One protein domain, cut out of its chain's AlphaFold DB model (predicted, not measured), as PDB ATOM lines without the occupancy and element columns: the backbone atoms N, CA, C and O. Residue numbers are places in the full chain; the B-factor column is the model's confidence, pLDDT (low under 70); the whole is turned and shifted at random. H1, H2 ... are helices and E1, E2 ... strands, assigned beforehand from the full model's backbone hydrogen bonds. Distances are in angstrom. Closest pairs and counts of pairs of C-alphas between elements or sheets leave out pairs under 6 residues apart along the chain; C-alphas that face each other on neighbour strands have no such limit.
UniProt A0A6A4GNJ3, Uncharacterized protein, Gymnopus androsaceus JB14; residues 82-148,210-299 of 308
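This is residues 82 to 148 and 210 to 299 of the 308 residues of an uncharacterized protein of Gymnopus androsaceus JB14 (UniProt A0A6A4GNJ3). A strongly twisted four-stranded sheet is the middle of three layers, with the long helix H1 packed on one face, and H2 and H6 on the other, H6 by the edge strand E4. The short helix H3 and the helical hairpin of H4 and H5 stand beyond it, H3 and H4 packed on H1, while residues 119 to 137 make a long loop. The printed part has 157 residues with seven named helices and four named strands, in the order H1 E1 E2 H2 E3 H3 H4 H5 H6 E4 H7; the sheet, E2 E1 E3 E4, is mixed, as is the class. It is compact, with a radius of gyration of the C-alphas of 15.6 A and spans of 44 by 34 by 21 A.

H1, residues 84 to 104, is on the sheet of E1, 112 to 118, E2, 138 to 145, E3, 230 to 236, and E4, 292 to 294, at a height over the sheet of 9.2 A; its closest C-alphas to E1 are Ala 95 and Val 113, 6.0 A. E1 and E2 form an antiparallel hairpin, N 114 and O 143 at 2.7 A. E1 and E3 are antiparallel, N 115 and O 233 at 2.8 A. E3 and E4 are parallel, N 293 and O 230 at 2.8 A. H2, residues 216 to 226, is on the opposite face from H1, over E1 and E3, at a height of 9.4 A. H3, residues 237 to 241, touches H1, closest C-alphas Val 237 and Ala 95, 5.1 A. H4, residues 251 to 257, touches H1 at a steep tilt of 43 degrees, opposite ways, closest C-alphas Val 252 and Ser 92, 5.6 A. H5, residues 261 to 270, forms a helical hairpin with H4. H6, residues 279 to 286, only just touches H2, with 3 pairs of C-alphas within 8 A. H7, residues 295 to 299, only grazes the sheet. Every O i to N i+4 pair is within hydrogen-bond range except in H4, with 1 of 3, and 2 of 4 O i to N i+3 pairs.

H1 is 30.4 A long, from C-alpha 84 at (28.899, 1.687, -34.101). E2 is 22.7 A long, E1 20.3 A and E3 20.2 A. H7 ends with C-alpha 299 at (40.286, 5.261, -40.212).

The farthest C-alphas, Glu 106 and Ile 126, are 49.2 A apart. Residues 149 to 209 are not printed, with 9.6 A between C-alphas 148 and 210. The link from E1 to E2 is long. Mean pLDDT of the printed part is 72.4; residues 120 to 137, 210 to 229 and 277 to 291 are among those under 70.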
ATOM      1  N   ALA A  82      21.940   3.137 -32.023       75.94
ATOM      2  CA  ALA A  82      22.598   1.970 -32.618       75.94
ATOM      3  C   ALA A  82      24.040   1.791 -32.115       75.94
ATOM      4  O   ALA A  82      24.678   2.762 -31.708       75.94
ATOM      5  N   SER A  83      24.566   0.562 -32.143       81.12
ATOM      6  CA  SER A  83      26.009   0.337 -31.969       81.12
ATOM      7  C   SER A  83      26.790   0.909 -33.155       81.12
ATOM      8  O   SER A  83      26.224   1.137 -34.224       81.12
ATOM      9  N   PHE A  84      28.100   1.106 -33.018       81.00
ATOM     10  CA  PHE A  84      28.899   1.687 -34.101       81.00
ATOM     11  C   PHE A  84      28.894   0.838 -35.389       81.00
ATOM     12  O   PHE A  84      28.727   1.366 -36.484       81.00
ATOM     13  N   THR A  85      28.955  -0.490 -35.278       84.00
ATOM     14  CA  THR A  85      28.785  -1.397 -36.429       84.00
ATOM     15  C   THR A  85      27.418  -1.217 -37.093       84.00
ATOM     16  O   THR A  85      27.319  -1.101 -38.313       84.00
ATOM     17  N   GLN A  86      26.350  -1.123 -36.294       85.75
ATOM     18  CA  GLN A  86      25.001  -0.883 -36.810       85.75
ATOM     19  C   GLN A  86      24.887   0.494 -37.476       85.75
ATOM     20  O   GLN A  86      24.206   0.620 -38.489       85.75
ATOM     21  N   LEU A  87      25.574   1.514 -36.960       86.94
ATOM     22  CA  LEU A  87      25.666   2.828 -37.591       86.94
ATOM     23  C   LEU A  87      26.302   2.749 -38.989       86.94
ATOM     24  O   LEU A  87      25.761   3.317 -39.936       86.94
ATOM     25  N   LEU A  88      27.388   1.986 -39.151       89.19
ATOM     26  CA  LEU A  88      28.005   1.746 -40.462       89.19
ATOM     27  C   LEU A  88      27.061   1.004 -41.414       89.19
ATOM     28  O   LEU A  88      26.944   1.382 -42.581       89.19
ATOM     29  N   HIS A  89      26.325   0.004 -40.918       90.38
ATOM     30  CA  HIS A  89      25.285  -0.670 -41.702       90.38
ATOM     31  C   HIS A  89      24.203   0.309 -42.168       90.38
ATOM     32  O   HIS A  89      23.790   0.254 -43.324       90.38
ATOM     33  N   ARG A  90      23.767   1.233 -41.302       89.94
ATOM     34  CA  ARG A  90      22.771   2.260 -41.648       89.94
ATOM     35  C   ARG A  90      23.291   3.263 -42.665       89.94
ATOM     36  O   ARG A  90      22.579   3.565 -43.618       89.94
ATOM     37  N   LEU A  91      24.520   3.744 -42.504       90.88
ATOM     38  CA  LEU A  91      25.130   4.671 -43.455       90.88
ATOM     39  C   LEU A  91      25.326   4.012 -44.831       90.88
ATOM     40  O   LEU A  91      25.039   4.628 -45.858       90.88
ATOM     41  N   SER A  92      25.717   2.735 -44.857       92.88
ATOM     42  CA  SER A  92      25.777   1.925 -46.079       92.88
ATOM     43  C   SER A  92      24.394   1.754 -46.720       92.88
ATOM     44  O   SER A  92      24.236   1.976 -47.919       92.88
ATOM     45  N   GLN A  93      23.374   1.406 -45.928       91.19
ATOM     46  CA  GLN A  93      21.991   1.287 -46.400       91.19
ATOM     47  C   GLN A  93      21.485   2.612 -46.986       91.19
ATOM     48  O   GLN A  93      20.786   2.625 -47.995       91.19
ATOM     49  N   TYR A  94      21.866   3.738 -46.389       91.38
ATOM     50  CA  TYR A  94      21.474   5.045 -46.886       91.38
ATOM     51  C   TYR A  94      22.111   5.383 -48.240       91.38
ATOM     52  O   TYR A  94      21.427   5.896 -49.125       91.38
ATOM     53  N   ALA A  95      23.387   5.033 -48.447       90.62
ATOM     54  CA  ALA A  95      24.036   5.164 -49.754       90.62
ATOM     55  C   ALA A  95      23.295   4.359 -50.839       90.62
ATOM     56  O   ALA A  95      23.033   4.877 -51.927       90.62
ATOM     57  N   GLU A  96      22.906   3.119 -50.521       90.81
ATOM     58  CA  GLU A  96      22.103   2.263 -51.403       90.81
ATOM     59  C   GLU A  96      20.751   2.918 -51.732       90.81
ATOM     60  O   GLU A  96      20.405   3.079 -52.903       90.81
ATOM     61  N   TRP A  97      20.010   3.357 -50.709       89.12
ATOM     62  CA  TRP A  97      18.695   3.987 -50.853       89.12
ATOM     63  C   TRP A  97      18.732   5.233 -51.743       89.12
ATOM     64  O   TRP A  97      17.872   5.390 -52.615       89.12
ATOM     65  N   CYS A  98      19.749   6.082 -51.582       86.56
ATOM     66  CA  CYS A  98      19.970   7.255 -52.425       86.56
ATOM     67  C   CYS A  98      20.238   6.878 -53.890       86.56
ATOM     68  O   CYS A  98      19.666   7.476 -54.808       86.56
ATOM     69  N   ARG A  99      21.081   5.866 -54.137       87.12
ATOM     70  CA  ARG A  99      21.409   5.422 -55.499       87.12
ATOM     71  C   ARG A  99      20.207   4.819 -56.216       87.12
ATOM     72  O   ARG A  99      19.944   5.198 -57.353       87.12
ATOM     73  N   VAL A 100      19.473   3.926 -55.557       84.19
ATOM     74  CA  VAL A 100      18.284   3.292 -56.146       84.19
ATOM     75  C   VAL A 100      17.204   4.324 -56.420       84.19
ATOM     76  O   VAL A 100      16.683   4.393 -57.530       84.19
ATOM     77  N   SER A 101      16.893   5.156 -55.425       83.44
ATOM     78  CA  SER A 101      15.808   6.126 -55.556       83.44
ATOM     79  C   SER A 101      16.104   7.150 -56.644       83.44
ATOM     80  O   SER A 101      15.224   7.446 -57.436       83.44
ATOM     81  N   SER A 102      17.342   7.642 -56.746       79.88
ATOM     82  CA  SER A 102      17.712   8.574 -57.822       79.88
ATOM     83  C   SER A 102      17.595   7.962 -59.219       79.88
ATOM     84  O   SER A 102      17.164   8.652 -60.135       79.88
ATOM     85  N   ALA A 103      17.919   6.674 -59.384       80.06
ATOM     86  CA  ALA A 103      17.740   5.983 -60.660       80.06
ATOM     87  C   ALA A 103      16.255   5.860 -61.041       80.06
ATOM     88  O   ALA A 103      15.896   6.103 -62.185       80.06
ATOM     89  N   VAL A 104      15.394   5.528 -60.076       76.62
ATOM     90  CA  VAL A 104      13.950   5.346 -60.296       76.62
ATOM     91  C   VAL A 104      13.191   6.669 -60.436       76.62
ATOM     92  O   VAL A 104      12.167   6.725 -61.112       76.62
ATOM     93  N   LEU A 105      13.666   7.729 -59.784       74.12
ATOM     94  CA  LEU A 105      13.099   9.075 -59.874       74.12
ATOM     95  C   LEU A 105      13.689   9.893 -61.032       74.12
ATOM     96  O   LEU A 105      13.260  11.025 -61.230       74.12
ATOM     97  N   GLU A 106      14.667   9.345 -61.759       74.38
ATOM     98  CA  GLU A 106      15.386  10.024 -62.847       74.38
ATOM     99  C   GLU A 106      16.024  11.358 -62.411       74.38
ATOM    100  O   GLU A 106      16.104  12.329 -63.161       74.38
ATOM    101  N   THR A 107      16.513  11.410 -61.169       73.31
ATOM    102  CA  THR A 107      17.171  12.591 -60.597       73.31
ATOM    103  C   THR A 107      18.668  12.369 -60.418       73.31
ATOM    104  O   THR A 107      19.169  11.245 -60.410       73.31
ATOM    105  N   ASN A 108      19.409  13.448 -60.167       67.50
ATOM    106  CA  ASN A 108      20.822  13.335 -59.821       67.50
ATOM    107  C   ASN A 108      21.011  12.564 -58.507       67.50
ATOM    108  O   ASN A 108      20.408  12.886 -57.483       67.50
ATOM    109  N   THR A 109      21.874  11.547 -58.536       76.94
ATOM    110  CA  THR A 109      22.252  10.799 -57.336       76.94
ATOM    111  C   THR A 109      23.069  11.689 -56.393       76.94
ATOM    112  O   THR A 109      24.010  12.349 -56.851       76.94
ATOM    113  N   PRO A 110      22.785  11.674 -55.077       77.31
ATOM    114  CA  PRO A 110      23.692  12.227 -54.084       77.31
ATOM    115  C   PRO A 110      25.112  11.671 -54.241       77.31
ATOM    116  O   PRO A 110      25.309  10.472 -54.397       77.31
ATOM    117  N   THR A 111      26.121  12.531 -54.208       75.50
ATOM    118  CA  THR A 111      27.530  12.145 -54.270       75.50
ATOM    119  C   THR A 111      28.039  11.553 -52.968       75.50
ATOM    120  O   THR A 111      28.859  10.635 -52.996       75.50
ATOM    121  N   VAL A 112      27.567  12.064 -51.833       79.62
ATOM    122  CA  VAL A 112      28.029  11.672 -50.498       79.62
ATOM    123  C   VAL A 112      26.830  11.476 -49.586       79.62
ATOM    124  O   VAL A 112      25.873  12.243 -49.647       79.62
ATOM    125  N   VAL A 113      26.898  10.471 -48.722       84.50
ATOM    126  CA  VAL A 113      26.051  10.371 -47.531       84.50
ATOM    127  C   VAL A 113      26.913  10.528 -46.289       84.50
ATOM    128  O   VAL A 113      28.063  10.097 -46.263       84.50
ATOM    129  N   GLN A 114      26.373  11.160 -45.262       82.00
ATOM    130  CA  GLN A 114      27.077  11.512 -44.044       82.00
ATOM    131  C   GLN A 114      26.265  11.091 -42.832       82.00
ATOM    132  O   GLN A 114      25.037  11.165 -42.822       82.00
ATOM    133  N   MET A 115      26.988  10.691 -41.799       84.62
ATOM    134  CA  MET A 115      26.473  10.409 -40.481       84.62
ATOM    135  C   MET A 115      27.104  11.344 -39.454       84.62
ATOM    136  O   MET A 115      28.316  11.586 -39.479       84.62
ATOM    137  N   LEU A 116      26.276  11.832 -38.536       80.38
ATOM    138  CA  LEU A 116      26.701  12.484 -37.300       80.38
ATOM    139  C   LEU A 116      26.181  11.668 -36.124       80.38
ATOM    140  O   LEU A 116      25.036  11.221 -36.152       80.38
ATOM    141  N   PHE A 117      27.009  11.445 -35.109       79.81
ATOM    142  CA  PHE A 117      26.632  10.670 -33.931       79.81
ATOM    143  C   PHE A 117      27.274  11.227 -32.661       79.81
ATOM    144  O   PHE A 117      28.380  11.767 -32.683       79.81
ATOM    145  N   GLN A 118      26.568  11.105 -31.540       76.81
ATOM    146  CA  GLN A 118      27.073  11.556 -30.246       76.81
ATOM    147  C   GLN A 118      28.172  10.614 -29.749       76.81
ATOM    148  O   GLN A 118      27.947   9.412 -29.639       76.81
ATOM    149  N   VAL A 119      29.347  11.159 -29.425       71.25
ATOM    150  CA  VAL A 119      30.426  10.401 -28.776       71.25
ATOM    151  C   VAL A 119      30.200  10.451 -27.255       71.25
ATOM    152  O   VAL A 119      29.954  11.539 -26.727       71.25
ATOM    153  N   PRO A 120      30.240   9.318 -26.531       62.53
ATOM    154  CA  PRO A 120      30.169   9.311 -25.067       62.53
ATOM    155  C   PRO A 120      31.310  10.127 -24.431       62.53
ATOM    156  O   PRO A 120      32.391  10.237 -25.009       62.53
ATOM    157  N   SER A 121      31.081  10.714 -23.254       57.75
ATOM    158  CA  SER A 121      32.083  11.521 -22.529       57.75
ATOM    159  C   SER A 121      33.190  10.683 -21.871       57.75
ATOM    160  O   SER A 121      33.007   9.497 -21.635       57.75
ATOM    161  N   GLU A 122      34.329  11.301 -21.518       47.97
ATOM    162  CA  GLU A 122      35.510  10.620 -20.937       47.97
ATOM    163  C   GLU A 122      35.288   9.737 -19.692       47.97
ATOM    164  O   GLU A 122      35.919   8.681 -19.629       47.97
ATOM    165  N   PRO A 123      34.372  10.038 -18.749       48.12
ATOM    166  CA  PRO A 123      34.067   9.107 -17.658       48.12
ATOM    167  C   PRO A 123      33.465   7.775 -18.144       48.12
ATOM    168  O   PRO A 123      33.581   6.767 -17.454       48.12
ATOM    169  N   ASP A 124      32.888   7.751 -19.352       46.78
ATOM    170  CA  ASP A 124      32.365   6.555 -20.024       46.78
ATOM    171  C   ASP A 124      33.413   5.878 -20.935       46.78
ATOM    172  O   ASP A 124      33.149   4.814 -21.498       46.78
ATOM    173  N   LEU A 125      34.594   6.487 -21.126       46.19
ATOM    174  CA  LEU A 125      35.637   6.042 -22.066       46.19
ATOM    175  C   LEU A 125      36.694   5.119 -21.439       46.19
ATOM    176  O   LEU A 125      37.347   4.380 -22.177       46.19
ATOM    177  N   ILE A 126      36.838   5.085 -20.107       42.66
ATOM    178  CA  ILE A 126      37.873   4.275 -19.422       42.66
ATOM    179  C   ILE A 126      37.626   2.750 -19.569       42.66
ATOM    180  O   ILE A 126      38.530   1.949 -19.353       42.66
ATOM    181  N   ALA A 127      36.457   2.330 -20.071       43.00
ATOM    182  CA  ALA A 127      36.159   0.936 -20.429       43.00
ATOM    183  C   ALA A 127      36.283   0.599 -21.943       43.00
ATOM    184  O   ALA A 127      35.997  -0.528 -22.336       43.00
ATOM    185  N   ASN A 128      36.699   1.538 -22.808       50.06
ATOM    186  CA  ASN A 128      36.487   1.483 -24.272       50.06
ATOM    187  C   ASN A 128      37.777   1.356 -25.113       50.06
ATOM    188  O   ASN A 128      37.908   1.922 -26.203       50.06
ATOM    189  N   ALA A 129      38.771   0.631 -24.604       44.88
ATOM    190  CA  ALA A 129      40.127   0.634 -25.143       44.88
ATOM    191  C   ALA A 129      40.209   0.100 -26.593       44.88
ATOM    192  O   ALA A 129      40.162  -1.101 -26.837       44.88
ATOM    193  N   ARG A 130      40.416   1.029 -27.538       46.84
ATOM    194  CA  ARG A 130      40.752   0.843 -28.967       46.84
ATOM    195  C   ARG A 130      39.584   0.560 -29.932       46.84
ATOM    196  O   ARG A 130      39.674  -0.352 -30.732       46.84
ATOM    197  N   TYR A 131      38.563   1.432 -29.933       48.66
ATOM    198  CA  TYR A 131      37.392   1.531 -30.856       48.66
ATOM    199  C   TYR A 131      36.069   0.919 -30.360       48.66
ATOM    200  O   TYR A 131      35.061   0.980 -31.068       48.66
ATOM    201  N   GLY A 132      36.036   0.401 -29.127       48.22
ATOM    202  CA  GLY A 132      34.848  -0.172 -28.496       48.22
ATOM    203  C   GLY A 132      33.889   0.880 -27.946       48.22
ATOM    204  O   GLY A 132      34.117   1.412 -26.876       48.22
ATOM    205  N   TYR A 133      32.777   1.138 -28.624       44.72
ATOM    206  CA  TYR A 133      31.592   1.684 -27.958       44.72
ATOM    207  C   TYR A 133      30.860   0.490 -27.327       44.72
ATOM    208  O   TYR A 133      30.458  -0.413 -28.061       44.72
ATOM    209  N   GLY A 134      30.755   0.437 -25.995       42.59
ATOM    210  CA  GLY A 134      30.052  -0.628 -25.260       42.59
ATOM    211  C   GLY A 134      28.551  -0.772 -25.618       42.59
ATOM    212  O   GLY A 134      28.091  -0.247 -26.629       42.59
ATOM    213  N   PRO A 135      27.725  -1.458 -24.802       42.44
ATOM    214  CA  PRO A 135      26.297  -1.691 -25.094       42.44
ATOM    215  C   PRO A 135      25.428  -0.413 -25.161       42.44
ATOM    216  O   PRO A 135      24.222  -0.484 -25.411       42.44
ATOM    217  N   SER A 136      26.018   0.762 -24.949       51.44
ATOM    218  CA  SER A 136      25.394   2.071 -25.085       51.44
ATOM    219  C   SER A 136      25.121   2.394 -26.558       51.44
ATOM    220  O   SER A 136      26.011   2.676 -27.357       51.44
ATOM    221  N   LYS A 137      23.840   2.360 -26.926       64.25
ATOM    222  CA  LYS A 137      23.377   2.721 -28.264       64.25
ATOM    223  C   LYS A 137      23.580   4.228 -28.507       64.25
ATOM    224  O   LYS A 137      23.112   5.053 -27.725       64.25
ATOM    225  N   LEU A 138      24.243   4.587 -29.604       70.25
ATOM    226  CA  LEU A 138      24.580   5.966 -29.970       70.25
ATOM    227  C   LEU A 138      23.410   6.641 -30.689       70.25
ATOM    228  O   LEU A 138      22.834   6.051 -31.604       70.25
ATOM    229  N   LYS A 139      23.087   7.884 -30.319       77.81
ATOM    230  CA  LYS A 139      22.171   8.744 -31.091       77.81
ATOM    231  C   LYS A 139      22.874   9.240 -32.352       77.81
ATOM    232  O   LYS A 139      24.043   9.623 -32.285       77.81
ATOM    233  N   PHE A 140      22.171   9.254 -33.484       80.94
ATOM    234  CA  PHE A 140      22.761   9.589 -34.781       80.94
ATOM    235  C   PHE A 140      21.767  10.204 -35.771       80.94
ATOM    236  O   PHE A 140      20.559  10.102 -35.587       80.94
ATOM    237  N   SER A 141      22.284  10.813 -36.837       79.38
ATOM    238  CA  SER A 141      21.545  11.376 -37.979       79.38
ATOM    239  C   SER A 141      22.222  11.045 -39.299       79.38
ATOM    240  O   SER A 141      23.432  10.824 -39.337       79.38
ATOM    241  N   LEU A 142      21.439  11.047 -40.381       83.06
ATOM    242  CA  LEU A 142      21.885  10.736 -41.738       83.06
ATOM    243  C   LEU A 142      21.496  11.831 -42.738       83.06
ATOM    244  O   LEU A 142      20.328  12.202 -42.815       83.06
ATOM    245  N   ALA A 143      22.475  12.340 -43.487       78.00
ATOM    246  CA  ALA A 143      22.308  13.377 -44.513       78.00
ATOM    247  C   ALA A 143      22.938  12.974 -45.840       78.00
ATOM    248  O   ALA A 143      23.934  12.254 -45.863       78.00
ATOM    249  N   SER A 144      22.407  13.480 -46.945       75.56
ATOM    250  CA  SER A 144      22.965  13.245 -48.275       75.56
ATOM    251  C   SER A 144      23.359  14.552 -48.934       75.56
ATOM    252  O   SER A 144      22.811  15.586 -48.607       75.56
ATOM    253  N   SER A 145      24.298  14.496 -49.867       69.00
ATOM    254  CA  SER A 145      24.924  15.614 -50.564       69.00
ATOM    255  C   SER A 145      24.819  15.415 -52.064       69.00
ATOM    256  O   SER A 145      25.187  14.339 -52.508       69.00
ATOM    257  N   VAL A 146      24.466  16.417 -52.868       58.56
ATOM    258  CA  VAL A 146      24.590  16.358 -54.342       58.56
ATOM    259  C   VAL A 146      25.687  17.325 -54.801       58.56
ATOM    260  O   VAL A 146      25.963  18.313 -54.129       58.56
ATOM    261  N   SER A 147      26.360  17.041 -55.919       48.41
ATOM    262  CA  SER A 147      27.336  17.975 -56.498       48.41
ATOM    263  C   SER A 147      26.728  19.347 -56.790       48.41
ATOM    264  O   SER A 147      25.590  19.456 -57.251       48.41
ATOM    265  N   ALA A 148      27.568  20.370 -56.633       40.47
ATOM    266  CA  ALA A 148      27.409  21.693 -57.220       40.47
ATOM    267  C   ALA A 148      26.767  21.636 -58.625       40.47
ATOM    268  O   ALA A 148      27.246  20.916 -59.502       40.47
ATOM    269  N   HIS A 210      23.718  19.065 -50.357       42.72
ATOM    270  CA  HIS A 210      22.572  18.888 -49.453       42.72
ATOM    271  C   HIS A 210      22.940  18.296 -48.064       42.72
ATOM    272  O   HIS A 210      22.117  18.266 -47.152       42.72
ATOM    273  N   CYS A 211      24.195  17.858 -47.855       44.66
ATOM    274  CA  CYS A 211      24.704  17.345 -46.593       44.66
ATOM    275  C   CYS A 211      24.699  18.397 -45.477       44.66
ATOM    276  O   CYS A 211      24.626  18.024 -44.307       44.66
ATOM    277  N   GLY A 212      24.716  19.690 -45.825       43.78
ATOM    278  CA  GLY A 212      24.564  20.797 -44.881       43.78
ATOM    279  C   GLY A 212      23.120  21.120 -44.464       43.78
ATOM    280  O   GLY A 212      22.910  21.935 -43.573       43.78
ATOM    281  N   GLU A 213      22.106  20.544 -45.110       43.31
ATOM    282  CA  GLU A 213      20.743  21.085 -44.994       43.31
ATOM    283  C   GLU A 213      19.873  20.322 -43.988       43.31
ATOM    284  O   GLU A 213      19.194  20.949 -43.181       43.31
ATOM    285  N   GLY A 214      19.919  18.984 -43.981       44.59
ATOM    286  CA  GLY A 214      19.035  18.172 -43.124       44.59
ATOM    287  C   GLY A 214      19.636  17.722 -41.788       44.59
ATOM    288  O   GLY A 214      18.915  17.480 -40.826       44.59
ATOM    289  N   VAL A 215      20.961  17.585 -41.706       43.59
ATOM    290  CA  VAL A 215      21.629  16.983 -40.535       43.59
ATOM    291  C   VAL A 215      22.646  17.886 -39.901       43.59
ATOM    292  O   VAL A 215      22.788  17.852 -38.679       43.59
ATOM    293  N   SER A 216      23.344  18.696 -40.696       52.06
ATOM    294  CA  SER A 216      24.391  19.514 -40.121       52.06
ATOM    295  C   SER A 216      23.780  20.507 -39.136       52.06
ATOM    296  O   SER A 216      24.233  20.517 -38.012       52.06
ATOM    297  N   PHE A 217      22.690  21.218 -39.438       52.00
ATOM    298  CA  PHE A 217      22.141  22.237 -38.529       52.00
ATOM    299  C   PHE A 217      21.732  21.776 -37.119       52.00
ATOM    300  O   PHE A 217      22.203  22.381 -36.155       52.00
ATOM    301  N   PRO A 218      20.911  20.731 -36.921       53.00
ATOM    302  CA  PRO A 218      20.507  20.332 -35.570       53.00
ATOM    303  C   PRO A 218      21.640  19.663 -34.820       53.00
ATOM    304  O   PRO A 218      21.816  19.902 -33.632       53.00
ATOM    305  N   SER A 219      22.454  18.863 -35.512       55.66
ATOM    306  CA  SER A 219      23.634  18.250 -34.911       55.66
ATOM    307  C   SER A 219      24.716  19.298 -34.600       55.66
ATOM    308  O   SER A 219      25.400  19.193 -33.590       55.66
ATOM    309  N   MET A 220      24.830  20.359 -35.399       58.53
ATOM    310  CA  MET A 220      25.660  21.544 -35.141       58.53
ATOM    311  C   MET A 220      25.191  22.267 -33.894       58.53
ATOM    312  O   MET A 220      25.973  22.464 -32.969       58.53
ATOM    313  N   HIS A 221      23.902  22.607 -33.853       59.66
ATOM    314  CA  HIS A 221      23.279  23.213 -32.690       59.66
ATOM    315  C   HIS A 221      23.505  22.349 -31.449       59.66
ATOM    316  O   HIS A 221      23.867  22.871 -30.404       59.66
ATOM    317  N   GLN A 222      23.361  21.028 -31.560       65.00
ATOM    318  CA  GLN A 222      23.578  20.094 -30.462       65.00
ATOM    319  C   GLN A 222      25.045  20.050 -30.012       65.00
ATOM    320  O   GLN A 222      25.301  20.124 -28.817       65.00
ATOM    321  N   SER A 223      26.012  19.975 -30.929       65.19
ATOM    322  CA  SER A 223      27.441  20.014 -30.583       65.19
ATOM    323  C   SER A 223      27.813  21.303 -29.847       65.19
ATOM    324  O   SER A 223      28.473  21.249 -28.808       65.19
ATOM    325  N   ILE A 224      27.331  22.444 -30.352       61.31
ATOM    326  CA  ILE A 224      27.532  23.768 -29.753       61.31
ATOM    327  C   ILE A 224      26.849  23.840 -28.382       61.31
ATOM    328  O   ILE A 224      27.483  24.197 -27.396       61.31
ATOM    329  N   SER A 225      25.580  23.434 -28.296       62.31
ATOM    330  CA  SER A 225      24.779  23.503 -27.065       62.31
ATOM    331  C   SER A 225      25.303  22.587 -25.963       62.31
ATOM    332  O   SER A 225      25.249  22.939 -24.790       62.31
ATOM    333  N   LEU A 226      25.794  21.398 -26.324       63.81
ATOM    334  CA  LEU A 226      26.333  20.429 -25.369       63.81
ATOM    335  C   LEU A 226      27.795  20.710 -24.999       63.81
ATOM    336  O   LEU A 226      28.290  20.105 -24.047       63.81
ATOM    337  N   GLY A 227      28.503  21.553 -25.760       63.59
ATOM    338  CA  GLY A 227      29.934  21.806 -25.579       63.59
ATOM    339  C   GLY A 227      30.804  20.551 -25.732       63.59
ATOM    340  O   GLY A 227      31.856  20.449 -25.105       63.59
ATOM    341  N   ARG A 228      30.355  19.552 -26.509       66.88
ATOM    342  CA  ARG A 228      31.019  18.243 -26.652       66.88
ATOM    343  C   ARG A 228      31.149  17.818 -28.115       66.88
ATOM    344  O   ARG A 228      30.278  18.154 -28.927       66.88
ATOM    345  N   PRO A 229      32.199  17.042 -28.454       69.62
ATOM    346  CA  PRO A 229      32.399  16.600 -29.815       69.62
ATOM    347  C   PRO A 229      31.347  15.625 -30.321       69.62
ATOM    348  O   PRO A 229      31.067  14.612 -29.679       69.62
ATOM    349  N   LEU A 230      30.841  15.879 -31.527       75.75
ATOM    350  CA  LEU A 230      30.148  14.856 -32.307       75.75
ATOM    351  C   LEU A 230      31.131  14.118 -33.213       75.75
ATOM    352  O   LEU A 230      32.058  14.708 -33.770       75.75
ATOM    353  N   GLY A 231      30.907  12.821 -33.379       78.50
ATOM    354  CA  GLY A 231      31.603  12.007 -34.359       78.50
ATOM    355  C   GLY A 231      30.958  12.186 -35.725       78.50
ATOM    356  O   GLY A 231      29.731  12.259 -35.836       78.50
ATOM    357  N   THR A 232      31.776  12.251 -36.774       80.25
ATOM    358  CA  THR A 232      31.288  12.292 -38.150       80.25
ATOM    359  C   THR A 232      31.981  11.288 -39.049       80.25
ATOM    360  O   THR A 232      33.182  11.051 -38.931       80.25
ATOM    361  N   LEU A 233      31.204  10.697 -39.956       84.31
ATOM    362  CA  LEU A 233      31.686   9.799 -40.996       84.31
ATOM    363  C   LEU A 233      30.901  10.046 -42.282       84.31
ATOM    364  O   LEU A 233      29.673  10.106 -42.250       84.31
ATOM    365  N   ALA A 234      31.595  10.150 -43.411       84.38
ATOM    366  CA  ALA A 234      30.978  10.329 -44.716       84.38
ATOM    367  C   ALA A 234      31.443   9.254 -45.704       84.38
ATOM    368  O   ALA A 234      32.609   8.859 -45.696       84.38
ATOM    369  N   LEU A 235      30.523   8.794 -46.556       88.12
ATOM    370  CA  LEU A 235      30.763   7.795 -47.595       88.12
ATOM    371  C   LEU A 235      30.397   8.337 -48.980       88.12
ATOM    372  O   LEU A 235      29.351   8.959 -49.168       88.12
ATOM    373  N   SER A 236      31.236   8.049 -49.972       85.69
ATOM    374  CA  SER A 236      30.956   8.272 -51.390       85.69
ATOM    375  C   SER A 236      29.900   7.284 -51.878       85.69
ATOM    376  O   SER A 236      30.130   6.076 -51.889       85.69
ATOM    377  N   VAL A 237      28.751   7.783 -52.339       86.00
ATOM    378  CA  VAL A 237      27.657   6.930 -52.836       86.00
ATOM    379  C   VAL A 237      28.103   6.127 -54.054       86.00
ATOM    380  O   VAL A 237      27.771   4.950 -54.169       86.00
ATOM    381  N   LYS A 238      28.905   6.730 -54.942       84.38
ATOM    382  CA  LYS A 238      29.452   6.035 -56.114       84.38
ATOM    383  C   LYS A 238      30.352   4.875 -55.691       84.38
ATOM    384  O   LYS A 238      30.116   3.758 -56.123       84.38
ATOM    385  N   ALA A 239      31.337   5.127 -54.832       86.25
ATOM    386  CA  ALA A 239      32.256   4.084 -54.370       86.25
ATOM    387  C   ALA A 239      31.509   2.952 -53.652       86.25
ATOM    388  O   ALA A 239      31.778   1.781 -53.881       86.25
ATOM    389  N   MET A 240      30.499   3.305 -52.856       91.56
ATOM    390  CA  MET A 240      29.661   2.345 -52.145       91.56
ATOM    391  C   MET A 240      28.819   1.454 -53.069       91.56
ATOM    392  O   MET A 240      28.494   0.329 -52.694       91.56
ATOM    393  N   THR A 241      28.454   1.942 -54.256       88.44
ATOM    394  CA  THR A 241      27.504   1.283 -55.175       88.44
ATOM    395  C   THR A 241      28.129   0.808 -56.485       88.44
ATOM    396  O   THR A 241      27.422   0.311 -57.359       88.44
ATOM    397  N   CYS A 242      29.447   0.930 -56.622       85.25
ATOM    398  CA  CYS A 242      30.220   0.365 -57.718       85.25
ATOM    399  C   CYS A 242      31.002  -0.860 -57.241       85.25
ATOM    400  O   CYS A 242      31.275  -1.023 -56.053       85.25
ATOM    401  N   VAL A 243      31.362  -1.713 -58.194       85.56
ATOM    402  CA  VAL A 243      32.239  -2.858 -57.952       85.56
ATOM    403  C   VAL A 243      33.631  -2.354 -57.562       85.56
ATOM    404  O   VAL A 243      34.158  -1.439 -58.203       85.56
ATOM    405  N   ILE A 244      34.215  -2.934 -56.513       83.31
ATOM    406  CA  ILE A 244      35.595  -2.661 -56.103       83.31
ATOM    407  C   ILE A 244      36.534  -3.194 -57.198       83.31
ATOM    408  O   ILE A 244      36.441  -4.383 -57.526       83.31
ATOM    409  N   PRO A 245      37.445  -2.368 -57.752       79.12
ATOM    410  CA  PRO A 245      38.370  -2.803 -58.794       79.12
ATOM    411  C   PRO A 245      39.139  -4.072 -58.404       79.12
ATOM    412  O   PRO A 245      39.707  -4.148 -57.319       79.12
ATOM    413  N   GLY A 246      39.157  -5.064 -59.298       80.00
ATOM    414  CA  GLY A 246      39.827  -6.349 -59.062       80.00
ATOM    415  C   GLY A 246      39.017  -7.371 -58.255       80.00
ATOM    416  O   GLY A 246      39.553  -8.420 -57.912       80.00
ATOM    417  N   THR A 247      37.742  -7.100 -57.964       85.00
ATOM    418  CA  THR A 247      36.830  -8.031 -57.276       85.00
ATOM    419  C   THR A 247      35.437  -8.000 -57.918       85.00
ATOM    420  O   THR A 247      35.161  -7.107 -58.712       85.00
ATOM    421  N   ASP A 248      34.533  -8.892 -57.501       84.50
ATOM    422  CA  ASP A 248      33.093  -8.828 -57.825       84.50
ATOM    423  C   ASP A 248      32.254  -8.202 -56.691       84.50
ATOM    424  O   ASP A 248      31.026  -8.311 -56.644       84.50
ATOM    425  N   THR A 249      32.915  -7.551 -55.732       84.94
ATOM    426  CA  THR A 249      32.272  -7.053 -54.514       84.94
ATOM    427  C   THR A 249      31.757  -5.631 -54.704       84.94
ATOM    428  O   THR A 249      32.508  -4.730 -55.068       84.94
ATOM    429  N   ILE A 250      30.486  -5.401 -54.367       88.94
ATOM    430  CA  ILE A 250      29.905  -4.060 -54.212       88.94
ATOM    431  C   ILE A 250      29.770  -3.772 -52.705       88.94
ATOM    432  O   ILE A 250      29.094  -4.545 -52.017       88.94
ATOM    433  N   PRO A 251      30.348  -2.680 -52.161       90.62
ATOM    434  CA  PRO A 251      30.384  -2.442 -50.715       90.62
ATOM    435  C   PRO A 251      29.015  -2.481 -50.027       90.62
ATOM    436  O   PRO A 251      28.872  -3.141 -48.996       90.62
ATOM    437  N   VAL A 252      27.978  -1.857 -50.608       91.62
ATOM    438  CA  VAL A 252      26.617  -1.891 -50.025       91.62
ATOM    439  C   VAL A 252      26.025  -3.297 -49.943       91.62
ATOM    440  O   VAL A 252      25.191  -3.562 -49.074       91.62
ATOM    441  N   CYS A 253      26.477  -4.212 -50.803       87.06
ATOM    442  CA  CYS A 253      26.055  -5.607 -50.809       87.06
ATOM    443  C   CYS A 253      26.800  -6.436 -49.753       87.06
ATOM    444  O   CYS A 253      26.184  -7.316 -49.149       87.06
ATOM    445  N   ALA A 254      28.068  -6.121 -49.480       89.38
ATOM    446  CA  ALA A 254      28.912  -6.867 -48.546       89.38
ATOM    447  C   ALA A 254      28.753  -6.427 -47.081       89.38
ATOM    448  O   ALA A 254      28.551  -7.268 -46.209       89.38
ATOM    449  N   ILE A 255      28.787  -5.117 -46.803       90.62
ATOM    450  CA  ILE A 255      28.869  -4.567 -45.434       90.62
ATOM    451  C   ILE A 255      27.792  -5.109 -44.472       90.62
ATOM    452  O   ILE A 255      28.135  -5.461 -43.345       90.62
ATOM    453  N   PRO A 256      26.511  -5.235 -44.863       84.56
ATOM    454  CA  PRO A 256      25.471  -5.780 -43.984       84.56
ATOM    455  C   PRO A 256      25.657  -7.237 -43.544       84.56
ATOM    456  O   PRO A 256      25.038  -7.639 -42.562       84.56
ATOM    457  N   ALA A 257      26.476  -8.025 -44.248       86.62
ATOM    458  CA  ALA A 257      26.813  -9.389 -43.843       86.62
ATOM    459  C   ALA A 257      27.961  -9.436 -42.817       86.62
ATOM    460  O   ALA A 257      28.195 -10.474 -42.203       86.62
ATOM    461  N   LEU A 258      28.668  -8.320 -42.616       87.38
ATOM    462  CA  LEU A 258      29.819  -8.240 -41.727       87.38
ATOM    463  C   LEU A 258      29.412  -7.818 -40.316       87.38
ATOM    464  O   LEU A 258      28.656  -6.864 -40.120       87.38
ATOM    465  N   THR A 259      29.971  -8.503 -39.324       85.00
ATOM    466  CA  THR A 259      29.810  -8.187 -37.896       85.00
ATOM    467  C   THR A 259      31.068  -7.551 -37.299       85.00
ATOM    468  O   THR A 259      30.962  -6.738 -36.377       85.00
ATOM    469  N   SER A 260      32.242  -7.878 -37.846       85.56
ATOM    470  CA  SER A 260      33.543  -7.315 -37.480       85.56
ATOM    471  C   SER A 260      33.668  -5.872 -37.972       85.56
ATOM    472  O   SER A 260      33.516  -5.588 -39.160       85.56
ATOM    473  N   LEU A 261      33.966  -4.949 -37.052       82.94
ATOM    474  CA  LEU A 261      34.239  -3.552 -37.395       82.94
ATOM    475  C   LEU A 261      35.471  -3.430 -38.302       82.94
ATOM    476  O   LEU A 261      35.455  -2.635 -39.238       82.94
ATOM    477  N   THR A 262      36.506  -4.228 -38.041       84.75
ATOM    478  CA  THR A 262      37.747  -4.245 -38.824       84.75
ATOM    479  C   THR A 262      37.464  -4.574 -40.286       84.75
ATOM    480  O   THR A 262      37.902  -3.842 -41.168       84.75
ATOM    481  N   ASP A 263      36.649  -5.598 -40.538       87.69
ATOM    482  CA  ASP A 263      36.329  -6.050 -41.895       87.69
ATOM    483  C   ASP A 263      35.514  -4.987 -42.645       87.69
ATOM    484  O   ASP A 263      35.739  -4.729 -43.826       87.69
ATOM    485  N   ILE A 264      34.579  -4.322 -41.952       88.69
ATOM    486  CA  ILE A 264      33.800  -3.226 -42.540       88.69
ATOM    487  C   ILE A 264      34.719  -2.060 -42.911       88.69
ATOM    488  O   ILE A 264      34.595  -1.514 -44.006       88.69
ATOM    489  N   VAL A 265      35.629  -1.668 -42.014       86.00
ATOM    490  CA  VAL A 265      36.587  -0.585 -42.272       86.00
ATOM    491  C   VAL A 265      37.484  -0.932 -43.457       86.00
ATOM    492  O   VAL A 265      37.697  -0.073 -44.308       86.00
ATOM    493  N   GLU A 266      37.946  -2.176 -43.556       86.88
ATOM    494  CA  GLU A 266      38.783  -2.627 -44.666       86.88
ATOM    495  C   GLU A 266      38.053  -2.526 -46.010       86.88
ATOM    496  O   GLU A 266      38.568  -1.921 -46.950       86.88
ATOM    497  N   ILE A 267      36.798  -2.986 -46.092       89.81
ATOM    498  CA  ILE A 267      35.989  -2.813 -47.309       89.81
ATOM    499  C   ILE A 267      35.838  -1.331 -47.668       89.81
ATOM    500  O   ILE A 267      35.975  -0.956 -48.834       89.81
ATOM    501  N   LEU A 268      35.548  -0.475 -46.686       89.31
ATOM    502  CA  LEU A 268      35.372   0.959 -46.919       89.31
ATOM    503  C   LEU A 268      36.661   1.640 -47.401       89.31
ATOM    504  O   LEU A 268      36.585   2.576 -48.204       89.31
ATOM    505  N   LYS A 269      37.822   1.176 -46.929       84.44
ATOM    506  CA  LYS A 269      39.146   1.634 -47.365       84.44
ATOM    507  C   LYS A 269      39.450   1.207 -48.788       84.44
ATOM    508  O   LYS A 269      39.666   2.070 -49.633       84.44
ATOM    509  N   VAL A 270      39.405  -0.097 -49.064       85.75
ATOM    510  CA  VAL A 270      39.737  -0.668 -50.379       85.75
ATOM    511  C   VAL A 270      38.809  -0.117 -51.465       85.75
ATOM    512  O   VAL A 270      39.242   0.166 -52.579       85.75
ATOM    513  N   ALA A 271      37.538   0.127 -51.137       84.62
ATOM    514  CA  ALA A 271      36.594   0.756 -52.054       84.62
ATOM    515  C   ALA A 271      36.854   2.257 -52.303       84.62
ATOM    516  O   ALA A 271      36.195   2.852 -53.156       84.62
ATOM    517  N   GLY A 272      37.737   2.908 -51.537       83.50
ATOM    518  CA  GLY A 272      37.897   4.366 -51.546       83.50
ATOM    519  C   GLY A 272      36.609   5.092 -51.144       83.50
ATOM    520  O   GLY A 272      36.297   6.172 -51.656       83.50
ATOM    521  N   ALA A 273      35.802   4.464 -50.283       86.50
ATOM    522  CA  ALA A 273      34.462   4.933 -49.974       86.50
ATOM    523  C   ALA A 273      34.453   6.042 -48.926       86.50
ATOM    524  O   ALA A 273      33.581   6.909 -48.985       86.50
ATOM    525  N   MET A 274      35.397   6.042 -47.985       85.25
ATOM    526  CA  MET A 274      35.446   7.040 -46.918       85.25
ATOM    527  C   MET A 274      35.785   8.429 -47.459       85.25
ATOM    528  O   MET A 274      36.654   8.601 -48.313       85.25
ATOM    529  N   ARG A 275      35.087   9.441 -46.946       78.25
ATOM    530  CA  ARG A 275      35.319  10.844 -47.277       78.25
ATOM    531  C   ARG A 275      35.615  11.607 -45.988       78.25
ATOM    532  O   ARG A 275      34.846  11.450 -45.036       78.25
ATOM    533  N   PRO A 276      36.689  12.417 -45.949       72.00
ATOM    534  CA  PRO A 276      36.929  13.314 -44.827       72.00
ATOM    535  C   PRO A 276      35.762  14.295 -44.676       72.00
ATOM    536  O   PRO A 276      34.920  14.430 -45.573       72.00
ATOM    537  N   MET A 277      35.726  14.976 -43.533       67.75
ATOM    538  CA  MET A 277      34.752  16.013 -43.214       67.75
ATOM    539  C   MET A 277      34.496  16.923 -44.410       67.75
ATOM    540  O   MET A 277      35.421  17.428 -45.049       67.75
ATOM    541  N   CYS A 278      33.217  17.174 -44.677       60.72
ATOM    542  CA  CYS A 278      32.863  18.219 -45.616       60.72
ATOM    543  C   CYS A 278      33.302  19.581 -45.058       60.72
ATOM    544  O   CYS A 278      33.495  19.766 -43.850       60.72
ATOM    545  N   LEU A 279      33.435  20.558 -45.949       53.97
ATOM    546  CA  LEU A 279      33.885  21.903 -45.601       53.97
ATOM    547  C   LEU A 279      32.981  22.587 -44.557       53.97
ATOM    548  O   LEU A 279      33.460  23.431 -43.806       53.97
ATOM    549  N   ASN A 280      31.721  22.159 -44.424       55.38
ATOM    550  CA  ASN A 280      30.814  22.634 -43.376       55.38
ATOM    551  C   ASN A 280      31.238  22.132 -41.988       55.38
ATOM    552  O   ASN A 280      31.373  22.930 -41.066       55.38
ATOM    553  N   CYS A 281      31.520  20.832 -41.843       60.31
ATOM    554  CA  CYS A 281      32.075  20.263 -40.608       60.31
ATOM    555  C   CYS A 281      33.399  20.929 -40.210       60.31
ATOM    556  O   CYS A 281      33.632  21.186 -39.029       60.31
ATOM    557  N   LEU A 282      34.229  21.282 -41.196       57.41
ATOM    558  CA  LEU A 282      35.464  22.035 -40.977       57.41
ATOM    559  C   LEU A 282      35.207  23.488 -40.548       57.41
ATOM    560  O   LEU A 282      35.858  23.964 -39.620       57.41
ATOM    561  N   TYR A 283      34.253  24.181 -41.176       54.53
ATOM    562  CA  TYR A 283      33.868  25.549 -40.813       54.53
ATOM    563  C   TYR A 283      33.438  25.649 -39.350       54.53
ATOM    564  O   TYR A 283      33.920  26.515 -38.623       54.53
ATOM    565  N   LEU A 284      32.576  24.738 -38.904       54.09
ATOM    566  CA  LEU A 284      32.056  24.742 -37.534       54.09
ATOM    567  C   LEU A 284      33.160  24.533 -36.513       54.09
ATOM    568  O   LEU A 284      33.207  25.233 -35.504       54.09
ATOM    569  N   ARG A 285      34.063  23.595 -36.812       60.78
ATOM    570  CA  ARG A 285      35.228  23.321 -35.980       60.78
ATOM    571  C   ARG A 285      36.135  24.531 -35.859       60.78
ATOM    572  O   ARG A 285      36.565  24.866 -34.764       60.78
ATOM    573  N   ASN A 286      36.425  25.176 -36.983       56.19
ATOM    574  CA  ASN A 286      37.426  26.233 -37.033       56.19
ATOM    575  C   ASN A 286      36.867  27.614 -36.638       56.19
ATOM    576  O   ASN A 286      37.638  28.455 -36.194       56.19
ATOM    577  N   THR A 287      35.560  27.856 -36.801       53.22
ATOM    578  CA  THR A 287      34.961  29.204 -36.689       53.22
ATOM    579  C   THR A 287      33.895  29.299 -35.604       53.22
ATOM    580  O   THR A 287      33.901  30.244 -34.825       53.22
ATOM    581  N   ALA A 288      32.987  28.321 -35.515       52.41
ATOM    582  CA  ALA A 288      31.912  28.323 -34.516       52.41
ATOM    583  C   ALA A 288      32.340  27.716 -33.165       52.41
ATOM    584  O   ALA A 288      31.519  27.578 -32.261       52.41
ATOM    585  N   GLY A 289      33.603  27.292 -33.037       55.22
ATOM    586  CA  GLY A 289      34.128  26.621 -31.844       55.22
ATOM    587  C   GLY A 289      33.497  25.250 -31.568       55.22
ATOM    588  O   GLY A 289      33.698  24.686 -30.495       55.22
ATOM    589  N   GLY A 290      32.728  24.704 -32.518       60.00
ATOM    590  CA  GLY A 290      32.057  23.419 -32.367       60.00
ATOM    591  C   GLY A 290      33.068  22.279 -32.393       60.00
ATOM    592  O   GLY A 290      33.799  22.106 -33.362       60.00
ATOM    593  N   SER A 291      33.121  21.457 -31.353       67.38
ATOM    594  CA  SER A 291      34.001  20.289 -31.374       67.38
ATOM    595  C   SER A 291      33.391  19.224 -32.304       67.38
ATOM    596  O   SER A 291      32.265  18.785 -32.101       67.38
ATOM    597  N   ILE A 292      34.079  18.817 -33.372       70.38
ATOM    598  CA  ILE A 292      33.633  17.734 -34.272       70.38
ATOM    599  C   ILE A 292      34.840  16.859 -34.607       70.38
ATOM    600  O   ILE A 292      35.918  17.364 -34.926       70.38
ATOM    601  N   GLN A 293      34.665  15.541 -34.527       76.44
ATOM    602  CA  GLN A 293      35.712  14.550 -34.759       76.44
ATOM    603  C   GLN A 293      35.508  13.845 -36.102       76.44
ATOM    604  O   GLN A 293      34.506  13.161 -36.296       76.44
ATOM    605  N   ASP A 294      36.490  13.957 -36.999       77.25
ATOM    606  CA  ASP A 294      36.502  13.266 -38.293       77.25
ATOM    607  C   ASP A 294      36.934  11.804 -38.139       77.25
ATOM    608  O   ASP A 294      38.113  11.510 -37.931       77.25
ATOM    609  N   HIS A 295      35.985  10.873 -38.231       79.31
ATOM    610  CA  HIS A 295      36.299   9.449 -38.156       79.31
ATOM    611  C   HIS A 295      36.795   8.869 -39.485       79.31
ATOM    612  O   HIS A 295      37.489   7.857 -39.452       79.31
ATOM    613  N   ALA A 296      36.533   9.504 -40.631       77.44
ATOM    614  CA  ALA A 296      37.098   9.044 -41.900       77.44
ATOM    615  C   ALA A 296      38.622   9.221 -41.916       77.44
ATOM    616  O   ALA A 296      39.340   8.306 -42.320       77.44
ATOM    617  N   VAL A 297      39.126  10.351 -41.407       74.25
ATOM    618  CA  VAL A 297      40.575  10.586 -41.263       74.25
ATOM    619  C   VAL A 297      41.196   9.598 -40.281       74.25
ATOM    620  O   VAL A 297      42.208   8.989 -40.609       74.25
ATOM    621  N   LYS A 298      40.570   9.369 -39.117       76.88
ATOM    622  CA  LYS A 298      41.058   8.380 -38.136       76.88
ATOM    623  C   LYS A 298      41.188   6.985 -38.744       76.88
ATOM    624  O   LYS A 298      42.172   6.306 -38.486       76.88
ATOM    625  N   PHE A 299      40.216   6.560 -39.549       73.25
ATOM    626  CA  PHE A 299      40.286   5.261 -40.212       73.25
ATOM    627  C   PHE A 299      41.326   5.235 -41.331       73.25
ATOM    628  O   PHE A 299      42.006   4.225 -41.479       73.25
TER     629      PHE A 299